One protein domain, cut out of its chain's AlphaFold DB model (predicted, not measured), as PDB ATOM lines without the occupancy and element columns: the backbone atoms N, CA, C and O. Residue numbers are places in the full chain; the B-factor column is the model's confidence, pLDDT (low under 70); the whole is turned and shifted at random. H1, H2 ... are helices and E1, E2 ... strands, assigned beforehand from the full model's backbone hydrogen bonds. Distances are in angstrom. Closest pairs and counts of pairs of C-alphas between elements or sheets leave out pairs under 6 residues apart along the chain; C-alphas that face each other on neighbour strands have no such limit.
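What this domain is: This is residues 181 to 296 of the 300 residues of the protein "SUKH superfamily protein" of Lewinella xylanilytica (UniProt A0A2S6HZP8). A strongly twisted antiparallel sheet of six strands, with the helices H1 and H3 on one face, makes the body. An arm made of the small antiparallel strand pair E5 and E6 and the loop between them, with the short helix H2, reaches away from the sheet and makes the longest axis. The printed part has 116 residues with three named helices and eight named strands, in the order E1, H1, E2, E3, E4, E5, H2, E6, E7, H3, E8; the large sheet runs E2, E3, E4, E7, E1, E8, and the class is mixed, helices and strands. The whole is compact, with a radius of gyration of the C-alphas of 15.2 A, and spans 45 by 30 by 23 A.

How they stand to each other: E1, residues 181 to 183, leads by a tight link to H1, residues 187 to 194. E2, residues 200 to 204, E3, residues 214 to 219, and E4, residues 226 to 230, form a meander, each strand the antiparallel neighbour of the one before, with hairpins E2 and E3, and E3 and E4. N 201 and O 218 are 2.9 A apart, as are N 215 and O 228, within hydrogen-bond range. H1 is on the sheet at a height of 7.5 A, only just over E4, on which 3 of its C-alphas fall, and along it at 9 degrees on the local plane; the closest C-alphas of the two, Ile 187 and Asp 230, are 6.1 A apart. E4 runs on into E5, residues 232 to 234, at 60 degrees. H2, residues 245 to 248, is not on the sheet. E6, residues 255 to 257, is antiparallel to E5, with N 233 and O 256 2.9 A apart. E7, residues 268 to 272, has E4 and E1 as antiparallel neighbours, with N 227 and O 271 2.8 A apart and N 270 and O 181 2.8 A apart. E7, H3, residues 275 to 287, and E8, residues 292 to 295, form a split strand-helix-strand unit, two strands running the same way with E1 between them, with a right-handed crossover. E8 and E1 are antiparallel neighbours, with N 293 and O 182 within hydrogen-bond range at 2.8 A. H3 is on the sheet at a height of 6.7 A, over none of its strands, but only just, with 2 C-alphas falling on E4; the closest C-alphas of E7 and H3, Phe 272 and Ala 278, are 5.5 A apart. H1 and H3, on one face, give two layers; they are close but not clearly touching, about perpendicular at 89 degrees, with the C-alphas of Leu 194 and Ala 284 closest at 7.5 A. In H1 and H3 every O i to N i+4 pair is within hydrogen-bond range; H2 is too short for such a pair.

Where its parts are: E1 begins at C-alpha 181, (-2.924, 52.250, -9.092). From first to last C-alpha H1 measures 10.4 A, E2 13.0 A, E3 16.7 A, E4 14.1 A, E7 13.2 A and H3 18.4 A. H2 begins at C-alpha 245, (14.458, 61.564, 16.663), and E8 ends at C-alpha 295, (-4.752, 57.013, -12.172).

The domain as a whole: The two C-alphas farthest apart, those of Glu 243 and Glu 287, are 46.5 A apart. The printed part has no cut, and no link is long. Mean pLDDT of the printed part is 89.9; residue 261 alone is under 70.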
ATOM      1  N   TYR A 181      -1.747  53.023  -9.462       90.62
ATOM      2  CA  TYR A 181      -2.924  52.250  -9.092       90.62
ATOM      3  C   TYR A 181      -3.194  52.426  -7.602       90.62
ATOM      4  O   TYR A 181      -2.267  52.517  -6.800       90.62
ATOM      5  N   THR A 182      -4.463  52.462  -7.207       93.19
ATOM      6  CA  THR A 182      -4.852  52.453  -5.793       93.19
ATOM      7  C   THR A 182      -5.838  51.335  -5.517       93.19
ATOM      8  O   THR A 182      -6.748  51.138  -6.315       93.19
ATOM      9  N   SER A 183      -5.761  50.667  -4.366       94.88
ATOM     10  CA  SER A 183      -6.705  49.605  -3.967       94.88
ATOM     11  C   SER A 183      -7.445  49.922  -2.663       94.88
ATOM     12  O   SER A 183      -7.029  50.802  -1.909       94.88
ATOM     13  N   THR A 184      -8.557  49.231  -2.407       96.06
ATOM     14  CA  THR A 184      -9.419  49.421  -1.217       96.06
ATOM     15  C   THR A 184      -8.963  48.676   0.040       96.06
ATOM     16  O   THR A 184      -9.460  48.925   1.142       96.06
ATOM     17  N   ILE A 185      -7.987  47.787  -0.114       96.44
ATOM     18  CA  ILE A 185      -7.409  46.961   0.949       96.44
ATOM     19  C   ILE A 185      -6.143  47.601   1.513       96.44
ATOM     20  O   ILE A 185      -5.490  48.367   0.808       96.44
ATOM     21  N   SER A 186      -5.808  47.306   2.770       95.25
ATOM     22  CA  SER A 186      -4.552  47.750   3.381       95.25
ATOM     23  C   SER A 186      -3.346  47.058   2.748       95.25
ATOM     24  O   SER A 186      -3.475  46.042   2.056       95.25
ATOM     25  N   ILE A 187      -2.152  47.585   3.018       93.25
ATOM     26  CA  ILE A 187      -0.925  46.997   2.490       93.25
ATOM     27  C   ILE A 187      -0.689  45.593   3.076       93.25
ATOM     28  O   ILE A 187      -0.260  44.690   2.361       93.25
ATOM     29  N   GLU A 188      -1.057  45.356   4.339       93.44
ATOM     30  CA  GLU A 188      -0.973  44.043   4.990       93.44
ATOM     31  C   GLU A 188      -1.973  43.045   4.396       93.44
ATOM     32  O   GLU A 188      -1.630  41.884   4.171       93.44
ATOM     33  N   GLU A 189      -3.206  43.484   4.116       96.00
ATOM     34  CA  GLU A 189      -4.208  42.663   3.422       96.00
ATOM     35  C   GLU A 189      -3.707  42.284   2.020       96.00
ATOM     36  O   GLU A 189      -3.778  41.118   1.623       96.00
ATOM     37  N   LEU A 190      -3.127  43.246   1.295       95.81
ATOM     38  CA  LEU A 190      -2.506  43.017  -0.006       95.81
ATOM     39  C   LEU A 190      -1.378  41.983   0.082       95.81
ATOM     40  O   LEU A 190      -1.327  41.060  -0.730       95.81
ATOM     41  N   GLU A 191      -0.486  42.098   1.064       94.88
ATOM     42  CA  GLU A 191       0.597  41.135   1.263       94.88
ATOM     43  C   GLU A 191       0.058  39.719   1.503       94.88
ATOM     44  O   GLU A 191       0.536  38.762   0.890       94.88
ATOM     45  N   GLN A 192      -0.952  39.573   2.365       95.38
ATOM     46  CA  GLN A 192      -1.575  38.278   2.643       95.38
ATOM     47  C   GLN A 192      -2.210  37.666   1.393       95.38
ATOM     48  O   GLN A 192      -2.105  36.456   1.181       95.38
ATOM     49  N   ILE A 193      -2.842  38.488   0.550       95.94
ATOM     50  CA  ILE A 193      -3.365  38.054  -0.745       95.94
ATOM     51  C   ILE A 193      -2.226  37.554  -1.626       95.94
ATOM     52  O   ILE A 193      -2.248  36.398  -2.044       95.94
ATOM     53  N   LEU A 194      -1.211  38.381  -1.875       94.19
ATOM     54  CA  LEU A 194      -0.151  38.045  -2.821       94.19
ATOM     55  C   LEU A 194       0.696  36.849  -2.363       94.19
ATOM     56  O   LEU A 194       1.131  36.068  -3.201       94.19
ATOM     57  N   LYS A 195       0.854  36.622  -1.050       94.56
ATOM     58  CA  LYS A 195       1.521  35.425  -0.499       94.56
ATOM     59  C   LYS A 195       0.805  34.105  -0.822       94.56
ATOM     60  O   LYS A 195       1.433  33.051  -0.735       94.56
ATOM     61  N   ARG A 196      -0.480  34.127  -1.200       94.88
ATOM     62  CA  ARG A 196      -1.203  32.924  -1.666       94.88
ATOM     63  C   ARG A 196      -0.834  32.516  -3.092       94.88
ATOM     64  O   ARG A 196      -1.103  31.383  -3.483       94.88
ATOM     65  N   TYR A 197      -0.197  33.410  -3.843       93.12
ATOM     66  CA  TYR A 197       0.218  33.200  -5.223       93.12
ATOM     67  C   TYR A 197       1.716  32.846  -5.268       93.12
ATOM     68  O   TYR A 197       2.561  33.728  -5.110       93.12
ATOM     69  N   PRO A 198       2.086  31.569  -5.491       90.69
ATOM     70  CA  PRO A 198       3.468  31.094  -5.349       90.69
ATOM     71  C   PRO A 198       4.454  31.692  -6.366       90.69
ATOM     72  O   PRO A 198       5.668  31.550  -6.209       90.69
ATOM     73  N   GLN A 199       3.955  32.337  -7.423       89.81
ATOM     74  CA  GLN A 199       4.776  33.053  -8.393       89.81
ATOM     75  C   GLN A 199       5.312  34.393  -7.867       89.81
ATOM     76  O   GLN A 199       6.288  34.892  -8.429       89.81
ATOM     77  N   PHE A 200       4.693  34.965  -6.828       93.75
ATOM     78  CA  PHE A 200       5.099  36.243  -6.252       93.75
ATOM     79  C   PHE A 200       5.989  36.045  -5.028       93.75
ATOM     80  O   PHE A 200       5.775  35.166  -4.195       93.75
ATOM     81  N   ILE A 201       6.994  36.905  -4.914       94.00
ATOM     82  CA  ILE A 201       7.878  37.002  -3.757       94.00
ATOM     83  C   ILE A 201       7.696  38.409  -3.199       94.00
ATOM     84  O   ILE A 201       7.992  39.385  -3.885       94.00
ATOM     85  N   ILE A 202       7.192  38.511  -1.970       94.44
ATOM     86  CA  ILE A 202       6.956  39.799  -1.313       94.44
ATOM     87  C   ILE A 202       8.093  40.080  -0.345       94.44
ATOM     88  O   ILE A 202       8.395  39.260   0.523       94.44
ATOM     89  N   MET A 203       8.736  41.229  -0.521       92.25
ATOM     90  CA  MET A 203       9.818  41.689   0.336       92.25
ATOM     91  C   MET A 203       9.380  42.926   1.102       92.25
ATOM     92  O   MET A 203       9.047  43.946   0.496       92.25
ATOM     93  N   ASP A 204       9.418  42.824   2.427       91.25
ATOM     94  CA  ASP A 204       9.225  43.961   3.314       91.25
ATOM     95  C   ASP A 204      10.445  44.884   3.261       91.25
ATOM     96  O   ASP A 204      11.566  44.470   3.567       91.25
ATOM     97  N   MET A 205      10.226  46.124   2.822       88.00
ATOM     98  CA  MET A 205      11.258  47.159   2.751       88.00
ATOM     99  C   MET A 205      11.325  47.993   4.041       88.00
ATOM    100  O   MET A 205      12.252  48.784   4.212       88.00
ATOM    101  N   GLY A 206      10.384  47.778   4.964       82.88
ATOM    102  CA  GLY A 206      10.291  48.424   6.263       82.88
ATOM    103  C   GLY A 206       9.700  49.834   6.223       82.88
ATOM    104  O   GLY A 206       9.715  50.525   5.209       82.88
ATOM    105  N   TYR A 207       9.215  50.282   7.383       81.62
ATOM    106  CA  TYR A 207       8.634  51.617   7.580       81.62
ATOM    107  C   TYR A 207       9.687  52.736   7.648       81.62
ATOM    108  O   TYR A 207       9.491  53.862   7.188       81.62
ATOM    109  N   ASN A 208      10.829  52.434   8.270       70.81
ATOM    110  CA  ASN A 208      11.734  53.452   8.808       70.81
ATOM    111  C   ASN A 208      12.488  54.265   7.752       70.81
ATOM    112  O   ASN A 208      13.041  55.302   8.100       70.81
ATOM    113  N   LEU A 209      12.547  53.815   6.496       76.31
ATOM    114  CA  LEU A 209      13.282  54.530   5.450       76.31
ATOM    115  C   LEU A 209      12.522  55.763   4.953       76.31
ATOM    116  O   LEU A 209      13.140  56.822   4.802       76.31
ATOM    117  N   ASN A 210      11.205  55.613   4.775       81.31
ATOM    118  CA  ASN A 210      10.343  56.573   4.079       81.31
ATOM    119  C   ASN A 210       9.163  57.074   4.933       81.31
ATOM    120  O   ASN A 210       8.399  57.919   4.484       81.31
ATOM    121  N   GLY A 211       8.990  56.559   6.157       88.50
ATOM    122  CA  GLY A 211       7.889  56.953   7.040       88.50
ATOM    123  C   GLY A 211       6.551  56.281   6.725       88.50
ATOM    124  O   GLY A 211       5.513  56.760   7.175       88.50
ATOM    125  N   TYR A 212       6.573  55.196   5.952       90.44
ATOM    126  CA  TYR A 212       5.412  54.383   5.589       90.44
ATOM    127  C   TYR A 212       5.836  52.970   5.211       90.44
ATOM    128  O   TYR A 212       6.989  52.751   4.830       90.44
ATOM    129  N   ASN A 213       4.915  52.009   5.294       91.19
ATOM    130  CA  ASN A 213       5.218  50.643   4.891       91.19
ATOM    131  C   ASN A 213       5.365  50.562   3.375       91.19
ATOM    132  O   ASN A 213       4.568  51.121   2.617       91.19
ATOM    133  N   GLN A 214       6.383  49.827   2.942       90.88
ATOM    134  CA  GLN A 214       6.649  49.582   1.539       90.88
ATOM    135  C   GLN A 214       6.950  48.109   1.321       90.88
ATOM    136  O   GLN A 214       7.838  47.545   1.958       90.88
ATOM    137  N   PHE A 215       6.276  47.518   0.339       92.56
ATOM    138  CA  PHE A 215       6.589  46.182  -0.145       92.56
ATOM    139  C   PHE A 215       7.129  46.240  -1.561       92.56
ATOM    140  O   PHE A 215       6.616  46.970  -2.409       92.56
ATOM    141  N   ARG A 216       8.158  45.436  -1.827       93.00
ATOM    142  CA  ARG A 216       8.598  45.125  -3.185       93.00
ATOM    143  C   ARG A 216       8.016  43.785  -3.599       93.00
ATOM    144  O   ARG A 216       8.093  42.812  -2.849       93.00
ATOM    145  N   ILE A 217       7.449  43.748  -4.796       93.62
ATOM    146  CA  ILE A 217       6.848  42.558  -5.382       93.62
ATOM    147  C   ILE A 217       7.797  42.061  -6.468       93.62
ATOM    148  O   ILE A 217       8.046  42.757  -7.449       93.62
ATOM    149  N   ASP A 218       8.328  40.859  -6.289       92.81
ATOM    150  CA  ASP A 218       9.199  40.167  -7.237       92.81
ATOM    151  C   ASP A 218       8.493  38.909  -7.776       92.81
ATOM    152  O   ASP A 218       7.464  38.468  -7.262       92.81
ATOM    153  N   SER A 219       9.082  38.287  -8.796       87.25
ATOM    154  CA  SER A 219       8.800  36.902  -9.182       87.25
ATOM    155  C   SER A 219      10.081  36.077  -9.210       87.25
ATOM    156  O   SER A 219      11.188  36.605  -9.114       87.25
ATOM    157  N   GLN A 220       9.941  34.768  -9.424       78.81
ATOM    158  CA  GLN A 220      11.094  33.883  -9.611       78.81
ATOM    159  C   GLN A 220      11.955  34.256 -10.832       78.81
ATOM    160  O   GLN A 220      13.156  34.001 -10.827       78.81
ATOM    161  N   SER A 221      11.356  34.839 -11.880       79.00
ATOM    162  CA  SER A 221      12.032  35.118 -13.163       79.00
ATOM    163  C   SER A 221      12.365  36.594 -13.384       79.00
ATOM    164  O   SER A 221      13.220  36.913 -14.205       79.00
ATOM    165  N   PHE A 222      11.705  37.499 -12.663       77.00
ATOM    166  CA  PHE A 222      11.863  38.939 -12.816       77.00
ATOM    167  C   PHE A 222      11.836  39.615 -11.450       77.00
ATOM    168  O   PHE A 222      10.885  39.446 -10.682       77.00
ATOM    169  N   LYS A 223      12.886  40.381 -11.156       80.06
ATOM    170  CA  LYS A 223      12.962  41.206  -9.951       80.06
ATOM    171  C   LYS A 223      12.267  42.535 -10.205       80.06
ATOM    172  O   LYS A 223      12.395  43.079 -11.293       80.06
ATOM    173  N   ILE A 224      11.628  43.077  -9.175       83.06
ATOM    174  CA  ILE A 224      10.955  44.375  -9.193       83.06
ATOM    175  C   ILE A 224       9.804  44.374 -10.205       83.06
ATOM    176  O   ILE A 224       9.816  45.115 -11.181       83.06
ATOM    177  N   LEU A 225       8.789  43.532  -9.994       86.56
ATOM    178  CA  LEU A 225       7.524  43.633 -10.736       86.56
ATOM    179  C   LEU A 225       6.807  44.951 -10.421       86.56
ATOM    180  O   LEU A 225       6.189  45.560 -11.300       86.56
ATOM    181  N   GLY A 226       6.897  45.372  -9.161       89.38
ATOM    182  CA  GLY A 226       6.313  46.606  -8.672       89.38
ATOM    183  C   GLY A 226       6.534  46.813  -7.180       89.38
ATOM    184  O   GLY A 226       7.219  46.038  -6.507       89.38
ATOM    185  N   PHE A 227       5.913  47.868  -6.677       91.38
ATOM    186  CA  PHE A 227       5.933  48.274  -5.286       91.38
ATOM    187  C   PHE A 227       4.520  48.565  -4.791       91.38
ATOM    188  O   PHE A 227       3.671  49.037  -5.550       91.38
ATOM    189  N   ALA A 228       4.300  48.310  -3.506       93.31
ATOM    190  CA  ALA A 228       3.093  48.682  -2.787       93.31
ATOM    191  C   ALA A 228       3.437  49.600  -1.612       93.31
ATOM    192  O   ALA A 228       4.479  49.409  -0.981       93.31
ATOM    193  N   TYR A 229       2.557  50.557  -1.317       91.44
ATOM    194  CA  TYR A 229       2.758  51.578  -0.287       91.44
ATOM    195  C   TYR A 229       1.454  51.919   0.433       91.44
ATOM    196  O   TYR A 229       0.382  51.858  -0.173       91.44
ATOM    197  N   ASP A 230       1.533  52.374   1.681       93.06
ATOM    198  CA  ASP A 230       0.380  52.971   2.364       93.06
ATOM    199  C   ASP A 230      -0.093  54.239   1.640       93.06
ATOM    200  O   ASP A 230       0.674  55.168   1.431       93.06
ATOM    201  N   LEU A 231      -1.374  54.342   1.287       91.88
ATOM    202  CA  LEU A 231      -1.912  55.570   0.687       91.88
ATOM    203  C   LEU A 231      -1.988  56.714   1.705       91.88
ATOM    204  O   LEU A 231      -1.805  57.879   1.346       91.88
ATOM    205  N   TYR A 232      -2.297  56.384   2.957       92.06
ATOM    206  CA  TYR A 232      -2.477  57.335   4.046       92.06
ATOM    207  C   TYR A 232      -1.381  57.151   5.086       92.06
ATOM    208  O   TYR A 232      -1.241  56.079   5.665       92.06
ATOM    209  N   VAL A 233      -0.626  58.215   5.334       92.56
ATOM    210  CA  VAL A 233       0.595  58.197   6.149       92.56
ATOM    211  C   VAL A 233       0.570  59.336   7.162       92.56
ATOM    212  O   VAL A 233      -0.155  60.317   6.972       92.56
ATOM    213  N   ARG A 234       1.350  59.241   8.247       94.12
ATOM    214  CA  ARG A 234       1.608  60.421   9.093       94.12
ATOM    215  C   ARG A 234       2.296  61.483   8.250       94.12
ATOM    216  O   ARG A 234       3.193  61.157   7.491       94.12
ATOM    217  N   LYS A 235       1.901  62.744   8.383       94.31
ATOM    218  CA  LYS A 235       2.441  63.823   7.560       94.31
ATOM    219  C   LYS A 235       3.911  64.073   7.824       94.31
ATOM    220  O   LYS A 235       4.611  64.375   6.873       94.31
ATOM    221  N   GLY A 236       4.367  63.971   9.068       95.31
ATOM    222  CA  GLY A 236       5.783  64.041   9.412       95.31
ATOM    223  C   GLY A 236       6.363  62.667   9.707       95.31
ATOM    224  O   GLY A 236       5.727  61.851  10.379       95.31
ATOM    225  N   PHE A 237       7.596  62.433   9.265       95.38
ATOM    226  CA  PHE A 237       8.394  61.303   9.725       95.38
ATOM    227  C   PHE A 237       9.858  61.684   9.948       95.38
ATOM    228  O   PHE A 237      10.395  62.625   9.367       95.38
ATOM    229  N   ILE A 238      10.515  60.919  10.810       94.44
ATOM    230  CA  ILE A 238      11.948  61.001  11.063       94.44
ATOM    231  C   ILE A 238      12.455  59.591  11.341       94.44
ATOM    232  O   ILE A 238      11.750  58.774  11.939       94.44
ATOM    233  N   ARG A 239      13.668  59.285  10.880       93.25
ATOM    234  CA  ARG A 239      14.245  57.951  11.055       93.25
ATOM    235  C   ARG A 239      14.686  57.776  12.514       93.25
ATOM    236  O   ARG A 239      15.269  58.705  13.068       93.25
ATOM    237  N   PRO A 240      14.493  56.595  13.129       91.69
ATOM    238  CA  PRO A 240      14.958  56.329  14.496       91.69
ATOM    239  C   PRO A 240      16.461  56.541  14.726       91.69
ATOM    240  O   PRO A 240      16.886  56.712  15.861       91.69
ATOM    241  N   SER A 241      17.263  56.508  13.659       91.75
ATOM    242  CA  SER A 241      18.707  56.748  13.696       91.75
ATOM    243  C   SER A 241      19.100  58.226  13.749       91.75
ATOM    244  O   SER A 241      20.271  58.510  13.987       91.75
ATOM    245  N   GLU A 242      18.180  59.159  13.490       92.31
ATOM    246  CA  GLU A 242      18.495  60.589  13.516       92.31
ATOM    247  C   GLU A 242      18.740  61.077  14.945       92.31
ATOM    248  O   GLU A 242      17.983  60.759  15.863       92.31
ATOM    249  N   GLU A 243      19.737  61.946  15.126       92.56
ATOM    250  CA  GLU A 243      20.093  62.519  16.433       92.56
ATOM    251  C   GLU A 243      18.894  63.198  17.123       92.56
ATOM    252  O   GLU A 243      18.716  63.109  18.338       92.56
ATOM    253  N   LYS A 244      18.028  63.844  16.335       91.94
ATOM    254  CA  LYS A 244      16.855  64.588  16.816       91.94
ATOM    255  C   LYS A 244      15.564  63.760  16.846       91.94
ATOM    256  O   LYS A 244      14.483  64.329  16.985       91.94
ATOM    257  N   TYR A 245      15.640  62.431  16.727       94.56
ATOM    258  CA  TYR A 245      14.458  61.564  16.663       94.56
ATOM    259  C   TYR A 245      13.461  61.820  17.802       94.56
ATOM    260  O   TYR A 245      12.294  62.116  17.550       94.56
ATOM    261  N   GLU A 246      13.918  61.788  19.056       95.94
ATOM    262  CA  GLU A 246      13.032  61.908  20.223       95.94
ATOM    263  C   GLU A 246      12.315  63.259  20.320       95.94
ATOM    264  O   GLU A 246      11.200  63.328  20.832       95.94
ATOM    265  N   THR A 247      12.921  64.332  19.808       94.06
ATOM    266  CA  THR A 247      12.331  65.676  19.851       94.06
ATOM    267  C   THR A 247      11.453  65.977  18.642       94.06
ATOM    268  O   THR A 247      10.613  66.874  18.720       94.06
ATOM    269  N   MET A 248      11.619  65.243  17.535       94.19
ATOM    270  CA  MET A 248      10.935  65.525  16.271       94.19
ATOM    271  C   MET A 248       9.867  64.495  15.891       94.19
ATOM    272  O   MET A 248       8.963  64.852  15.148       94.19
ATOM    273  N   LYS A 249       9.905  63.252  16.390       93.69
ATOM    274  CA  LYS A 249       9.030  62.144  15.933       93.69
ATOM    275  C   LYS A 249       7.523  62.395  15.999       93.69
ATOM    276  O   LYS A 249       6.766  61.765  15.265       93.69
ATOM    277  N   ASP A 250       7.099  63.311  16.862       94.19
ATOM    278  CA  ASP A 250       5.695  63.680  17.041       94.19
ATOM    279  C   ASP A 250       5.346  65.037  16.403       94.19
ATOM    280  O   ASP A 250       4.244  65.556  16.589       94.19
ATOM    281  N   LEU A 251       6.263  65.617  15.620       92.25
ATOM    282  CA  LEU A 251       5.971  66.766  14.769       92.25
ATOM    283  C   LEU A 251       5.113  66.310  13.582       92.25
ATOM    284  O   LEU A 251       5.422  65.327  12.916       92.25
ATOM    285  N   MET A 252       4.045  67.057  13.301       94.44
ATOM    286  CA  MET A 252       3.068  66.762  12.241       94.44
ATOM    287  C   MET A 252       2.404  65.368  12.351       94.44
ATOM    288  O   MET A 252       2.537  64.535  11.445       94.44
ATOM    289  N   PRO A 253       1.685  65.083  13.455       94.81
ATOM    290  CA  PRO A 253       1.077  63.775  13.693       94.81
ATOM    291  C   PRO A 253      -0.162  63.502  12.826       94.81
ATOM    292  O   PRO A 253      -0.686  62.388  12.856       94.81
ATOM    293  N   GLU A 254      -0.673  64.501  12.099       95.25
ATOM    294  CA  GLU A 254      -1.847  64.352  11.246       95.25
ATOM    295  C   GLU A 254      -1.631  63.326  10.126       95.25
ATOM    296  O   GLU A 254      -0.519  63.128   9.644       95.25
ATOM    297  N   THR A 255      -2.707  62.682   9.683       93.56
ATOM    298  CA  THR A 255      -2.670  61.760   8.544       93.56
ATOM    299  C   THR A 255      -2.928  62.513   7.243       93.56
ATOM    300  O   THR A 255      -3.861  63.312   7.156       93.56
ATOM    301  N   VAL A 256      -2.129  62.231   6.217       91.38
ATOM    302  CA  VAL A 256      -2.258  62.797   4.870       91.38
ATOM    303  C   VAL A 256      -2.252  61.693   3.824       91.38
ATOM    304  O   VAL A 256      -1.703  60.617   4.045       91.38
ATOM    305  N   SER A 257      -2.870  61.964   2.676       88.50
ATOM    306  CA  SER A 257      -2.768  61.078   1.518       88.50
ATOM    307  C   SER A 257      -1.516  61.403   0.710       88.50
ATOM    308  O   SER A 257      -1.271  62.579   0.421       88.50
ATOM    309  N   GLN A 258      -0.778  60.369   0.308       85.94
ATOM    310  CA  GLN A 258       0.324  60.492  -0.647       85.94
ATOM    311  C   GLN A 258      -0.179  60.849  -2.059       85.94
ATOM    312  O   GLN A 258       0.520  61.523  -2.806       85.94
ATOM    313  N   LEU A 259      -1.416  60.470  -2.422       79.94
ATOM    314  CA  LEU A 259      -1.999  60.738  -3.742       79.94
ATOM    315  C   LEU A 259      -3.312  61.522  -3.627       79.94
ATOM    316  O   LEU A 259      -4.346  60.982  -3.241       79.94
ATOM    317  N   ARG A 260      -3.310  62.795  -4.042       71.62
ATOM    318  CA  ARG A 260      -4.482  63.685  -3.936       71.62
ATOM    319  C   ARG A 260      -5.725  63.167  -4.668       71.62
ATOM    320  O   ARG A 260      -6.841  63.411  -4.214       71.62
ATOM    321  N   THR A 261      -5.548  62.503  -5.807       69.19
ATOM    322  CA  THR A 261      -6.651  62.005  -6.643       69.19
ATOM    323  C   THR A 261      -7.238  60.689  -6.146       69.19
ATOM    324  O   THR A 261      -8.243  60.233  -6.696       69.19
ATOM    325  N   ALA A 262      -6.641  60.063  -5.128       70.31
ATOM    326  CA  ALA A 262      -7.100  58.775  -4.642       70.31
ATOM    327  C   ALA A 262      -8.499  58.877  -4.005       70.31
ATOM    328  O   ALA A 262      -8.767  59.810  -3.239       70.31
ATOM    329  N   PRO A 263      -9.407  57.920  -4.272       77.44
ATOM    330  CA  PRO A 263     -10.699  57.902  -3.604       77.44
ATOM    331  C   PRO A 263     -10.535  57.642  -2.099       77.44
ATOM    332  O   PRO A 263      -9.700  56.841  -1.689       77.44
ATOM    333  N   GLN A 264     -11.377  58.268  -1.270       81.94
ATOM    334  CA  GLN A 264     -11.224  58.269   0.199       81.94
ATOM    335  C   GLN A 264     -11.229  56.886   0.868       81.94
ATOM    336  O   GLN A 264     -10.740  56.740   1.982       81.94
ATOM    337  N   HIS A 265     -11.831  55.889   0.223       88.19
ATOM    338  CA  HIS A 265     -11.948  54.531   0.753       88.19
ATOM    339  C   HIS A 265     -10.805  53.608   0.295       88.19
ATOM    340  O   HIS A 265     -10.738  52.462   0.738       88.19
ATOM    341  N   HIS A 266      -9.917  54.088  -0.582       93.50
ATOM    342  CA  HIS A 266      -8.697  53.372  -0.940       93.50
ATOM    343  C   HIS A 266      -7.675  53.463   0.193       93.50
ATOM    344  O   HIS A 266      -7.751  54.350   1.035       93.50
ATOM    345  N   LYS A 267      -6.725  52.532   0.248       94.81
ATOM    346  CA  LYS A 267      -5.763  52.428   1.355       94.81
ATOM    347  C   LYS A 267      -4.334  52.144   0.913       94.81
ATOM    348  O   LYS A 267      -3.421  52.442   1.676       94.81
ATOM    349  N   THR A 268      -4.121  51.647  -0.302       94.94
ATOM    350  CA  THR A 268      -2.784  51.286  -0.793       94.94
ATOM    351  C   THR A 268      -2.538  51.865  -2.177       94.94
ATOM    352  O   THR A 268      -3.453  51.921  -2.999       94.94
ATOM    353  N   ILE A 269      -1.301  52.294  -2.421       92.19
ATOM    354  CA  ILE A 269      -0.772  52.667  -3.736       92.19
ATOM    355  C   ILE A 269       0.013  51.482  -4.292       92.19
ATOM    356  O   ILE A 269       0.769  50.839  -3.571       92.19
ATOM    357  N   LEU A 270      -0.136  51.228  -5.585       92.31
ATOM    358  CA  LEU A 270       0.585  50.229  -6.356       92.31
ATOM    359  C   LEU A 270       1.264  50.926  -7.541       92.31
ATOM    360  O   LEU A 270       0.616  51.647  -8.303       92.31
ATOM    361  N   LYS A 271       2.570  50.705  -7.694       89.56
ATOM    362  CA  LYS A 271       3.355  51.143  -8.856       89.56
ATOM    363  C   LYS A 271       4.006  49.925  -9.494       89.56
ATOM    364  O   LYS A 271       4.581  49.102  -8.785       89.56
ATOM    365  N   PHE A 272       3.940  49.813 -10.813       87.88
ATOM    366  CA  PHE A 272       4.471  48.664 -11.544       87.88
ATOM    367  C   PHE A 272       5.576  49.090 -12.499       87.88
ATOM    368  O   PHE A 272       5.570  50.207 -13.007       87.88
ATOM    369  N   SER A 273       6.525  48.189 -12.733       84.19
ATOM    370  CA  SER A 273       7.658  48.453 -13.624       84.19
ATOM    371  C   SER A 273       7.260  48.469 -15.103       84.19
ATOM    372  O   SER A 273       7.947  49.094 -15.905       84.19
ATOM    373  N   THR A 274       6.185  47.761 -15.467       82.31
ATOM    374  CA  THR A 274       5.654  47.651 -16.836       82.31
ATOM    375  C   THR A 274       4.142  47.393 -16.809       82.31
ATOM    376  O   THR A 274       3.599  46.982 -15.779       82.31
ATOM    377  N   HIS A 275       3.468  47.533 -17.953       83.88
ATOM    378  CA  HIS A 275       2.061  47.143 -18.085       83.88
ATOM    379  C   HIS A 275       1.854  45.633 -17.903       83.88
ATOM    380  O   HIS A 275       0.909  45.219 -17.239       83.88
ATOM    381  N   GLU A 276       2.769  44.802 -18.405       84.62
ATOM    382  CA  GLU A 276       2.687  43.347 -18.274       84.62
ATOM    383  C   GLU A 276       2.776  42.906 -16.808       84.62
ATOM    384  O   GLU A 276       2.069  41.994 -16.374       84.62
ATOM    385  N   THR A 277       3.628  43.564 -16.013       85.56
ATOM    386  CA  THR A 277       3.725  43.277 -14.576       85.56
ATOM    387  C   THR A 277       2.515  43.786 -13.800       85.56
ATOM    388  O   THR A 277       2.111  43.131 -12.835       85.56
ATOM    389  N   ALA A 278       1.898  44.888 -14.241       88.75
ATOM    390  CA  ALA A 278       0.622  45.352 -13.705       88.75
ATOM    391  C   ALA A 278      -0.477  44.299 -13.919       88.75
ATOM    392  O   ALA A 278      -1.110  43.880 -12.953       88.75
ATOM    393  N   ASP A 279      -0.650  43.802 -15.146       89.75
ATOM    394  CA  ASP A 279      -1.703  42.838 -15.491       89.75
ATOM    395  C   ASP A 279      -1.648  41.561 -14.642       89.75
ATOM    396  O   ASP A 279      -2.687  41.054 -14.206       89.75
ATOM    397  N   LEU A 280      -0.444  41.058 -14.350       89.25
ATOM    398  CA  LEU A 280      -0.247  39.879 -13.499       89.25
ATOM    399  C   LEU A 280      -0.792  40.089 -12.082       89.25
ATOM    400  O   LEU A 280      -1.500  39.231 -11.552       89.25
ATOM    401  N   ILE A 281      -0.460  41.222 -11.465       90.81
ATOM    402  CA  ILE A 281      -0.857  41.523 -10.087       90.81
ATOM    403  C   ILE A 281      -2.341  41.898 -10.044       90.81
ATOM    404  O   ILE A 281      -3.078  41.393  -9.201       90.81
ATOM    405  N   LEU A 282      -2.814  42.712 -10.989       93.75
ATOM    406  CA  LEU A 282      -4.219  43.110 -11.080       93.75
ATOM    407  C   LEU A 282      -5.149  41.915 -11.312       93.75
ATOM    408  O   LEU A 282      -6.252  41.895 -10.770       93.75
ATOM    409  N   SER A 283      -4.708  40.900 -12.060       92.12
ATOM    410  CA  SER A 283      -5.472  39.659 -12.243       92.12
ATOM    411  C   SER A 283      -5.663  38.909 -10.923       92.12
ATOM    412  O   SER A 283      -6.788  38.531 -10.603       92.12
ATOM    413  N   ALA A 284      -4.604  38.772 -10.118       92.06
ATOM    414  CA  ALA A 284      -4.682  38.163  -8.789       92.06
ATOM    415  C   ALA A 284      -5.609  38.954  -7.847       92.06
ATOM    416  O   ALA A 284      -6.450  38.388  -7.156       92.06
ATOM    417  N   LEU A 285      -5.525  40.287  -7.863       95.00
ATOM    418  CA  LEU A 285      -6.410  41.141  -7.064       95.00
ATOM    419  C   LEU A 285      -7.878  41.030  -7.490       95.00
ATOM    420  O   LEU A 285      -8.774  41.010  -6.646       95.00
ATOM    421  N   LYS A 286      -8.131  40.902  -8.793       94.81
ATOM    422  CA  LYS A 286      -9.479  40.723  -9.335       94.81
ATOM    423  C   LYS A 286     -10.105  39.392  -8.915       94.81
ATOM    424  O   LYS A 286     -11.295  39.372  -8.613       94.81
ATOM    425  N   GLU A 287      -9.337  38.301  -8.876       94.81
ATOM    426  CA  GLU A 287      -9.806  36.995  -8.373       94.81
ATOM    427  C   GLU A 287     -10.269  37.072  -6.911       94.81
ATOM    428  O   GLU A 287     -11.227  36.407  -6.517       94.81
ATOM    429  N   GLU A 288      -9.645  37.952  -6.132       95.88
ATOM    430  CA  GLU A 288      -9.970  38.212  -4.730       95.88
ATOM    431  C   GLU A 288     -11.030  39.312  -4.540       95.88
ATOM    432  O   GLU A 288     -11.315  39.714  -3.414       95.88
ATOM    433  N   ASN A 289     -11.656  39.781  -5.627       95.06
ATOM    434  CA  ASN A 289     -12.652  40.860  -5.638       95.06
ATOM    435  C   ASN A 289     -12.147  42.176  -5.019       95.06
ATOM    436  O   ASN A 289     -12.922  42.941  -4.444       95.06
ATOM    437  N   VAL A 290     -10.847  42.451  -5.140       95.50
ATOM    438  CA  VAL A 290     -10.253  43.711  -4.692       95.50
ATOM    439  C   VAL A 290     -10.538  44.792  -5.727       95.50
ATOM    440  O   VAL A 290     -10.206  44.659  -6.906       95.50
ATOM    441  N   GLU A 291     -11.134  45.891  -5.277       94.44
ATOM    442  CA  GLU A 291     -11.345  47.071  -6.110       94.44
ATOM    443  C   GLU A 291     -10.028  47.839  -6.284       94.44
ATOM    444  O   GLU A 291      -9.344  48.171  -5.310       94.44
ATOM    445  N   VAL A 292      -9.683  48.122  -7.543       93.62
ATOM    446  CA  VAL A 292      -8.493  48.880  -7.933       93.62
ATOM    447  C   VAL A 292      -8.894  50.005  -8.883       93.62
ATOM    448  O   VAL A 292      -9.590  49.776  -9.870       93.62
ATOM    449  N   THR A 293      -8.413  51.213  -8.599       90.56
ATOM    450  CA  THR A 293      -8.590  52.406  -9.434       90.56
ATOM    451  C   THR A 293      -7.270  52.743 -10.115       90.56
ATOM    452  O   THR A 293      -6.224  52.743  -9.466       90.56
ATOM    453  N   ILE A 294      -7.327  53.041 -11.413       87.56
ATOM    454  CA  ILE A 294      -6.176  53.466 -12.216       87.56
ATOM    455  C   ILE A 294      -6.177  54.992 -12.310       87.56
ATOM    456  O   ILE A 294      -7.179  55.600 -12.690       87.56
ATOM    457  N   HIS A 295      -5.040  55.598 -11.995       78.50
ATOM    458  CA  HIS A 295      -4.752  57.013 -12.172       78.50
ATOM    459  C   HIS A 295      -3.774  57.129 -13.340       78.50
ATOM    460  O   HIS A 295      -2.567  56.967 -13.172       78.50
ATOM    461  N   ASP A 296      -4.330  57.310 -14.538       70.19
ATOM    462  CA  ASP A 296      -3.576  57.575 -15.765       70.19
ATOM    463  C   ASP A 296      -3.549  59.086 -16.014       70.19
ATOM    464  O   ASP A 296      -4.601  59.727 -16.142       70.19
TER     465      ASP A 296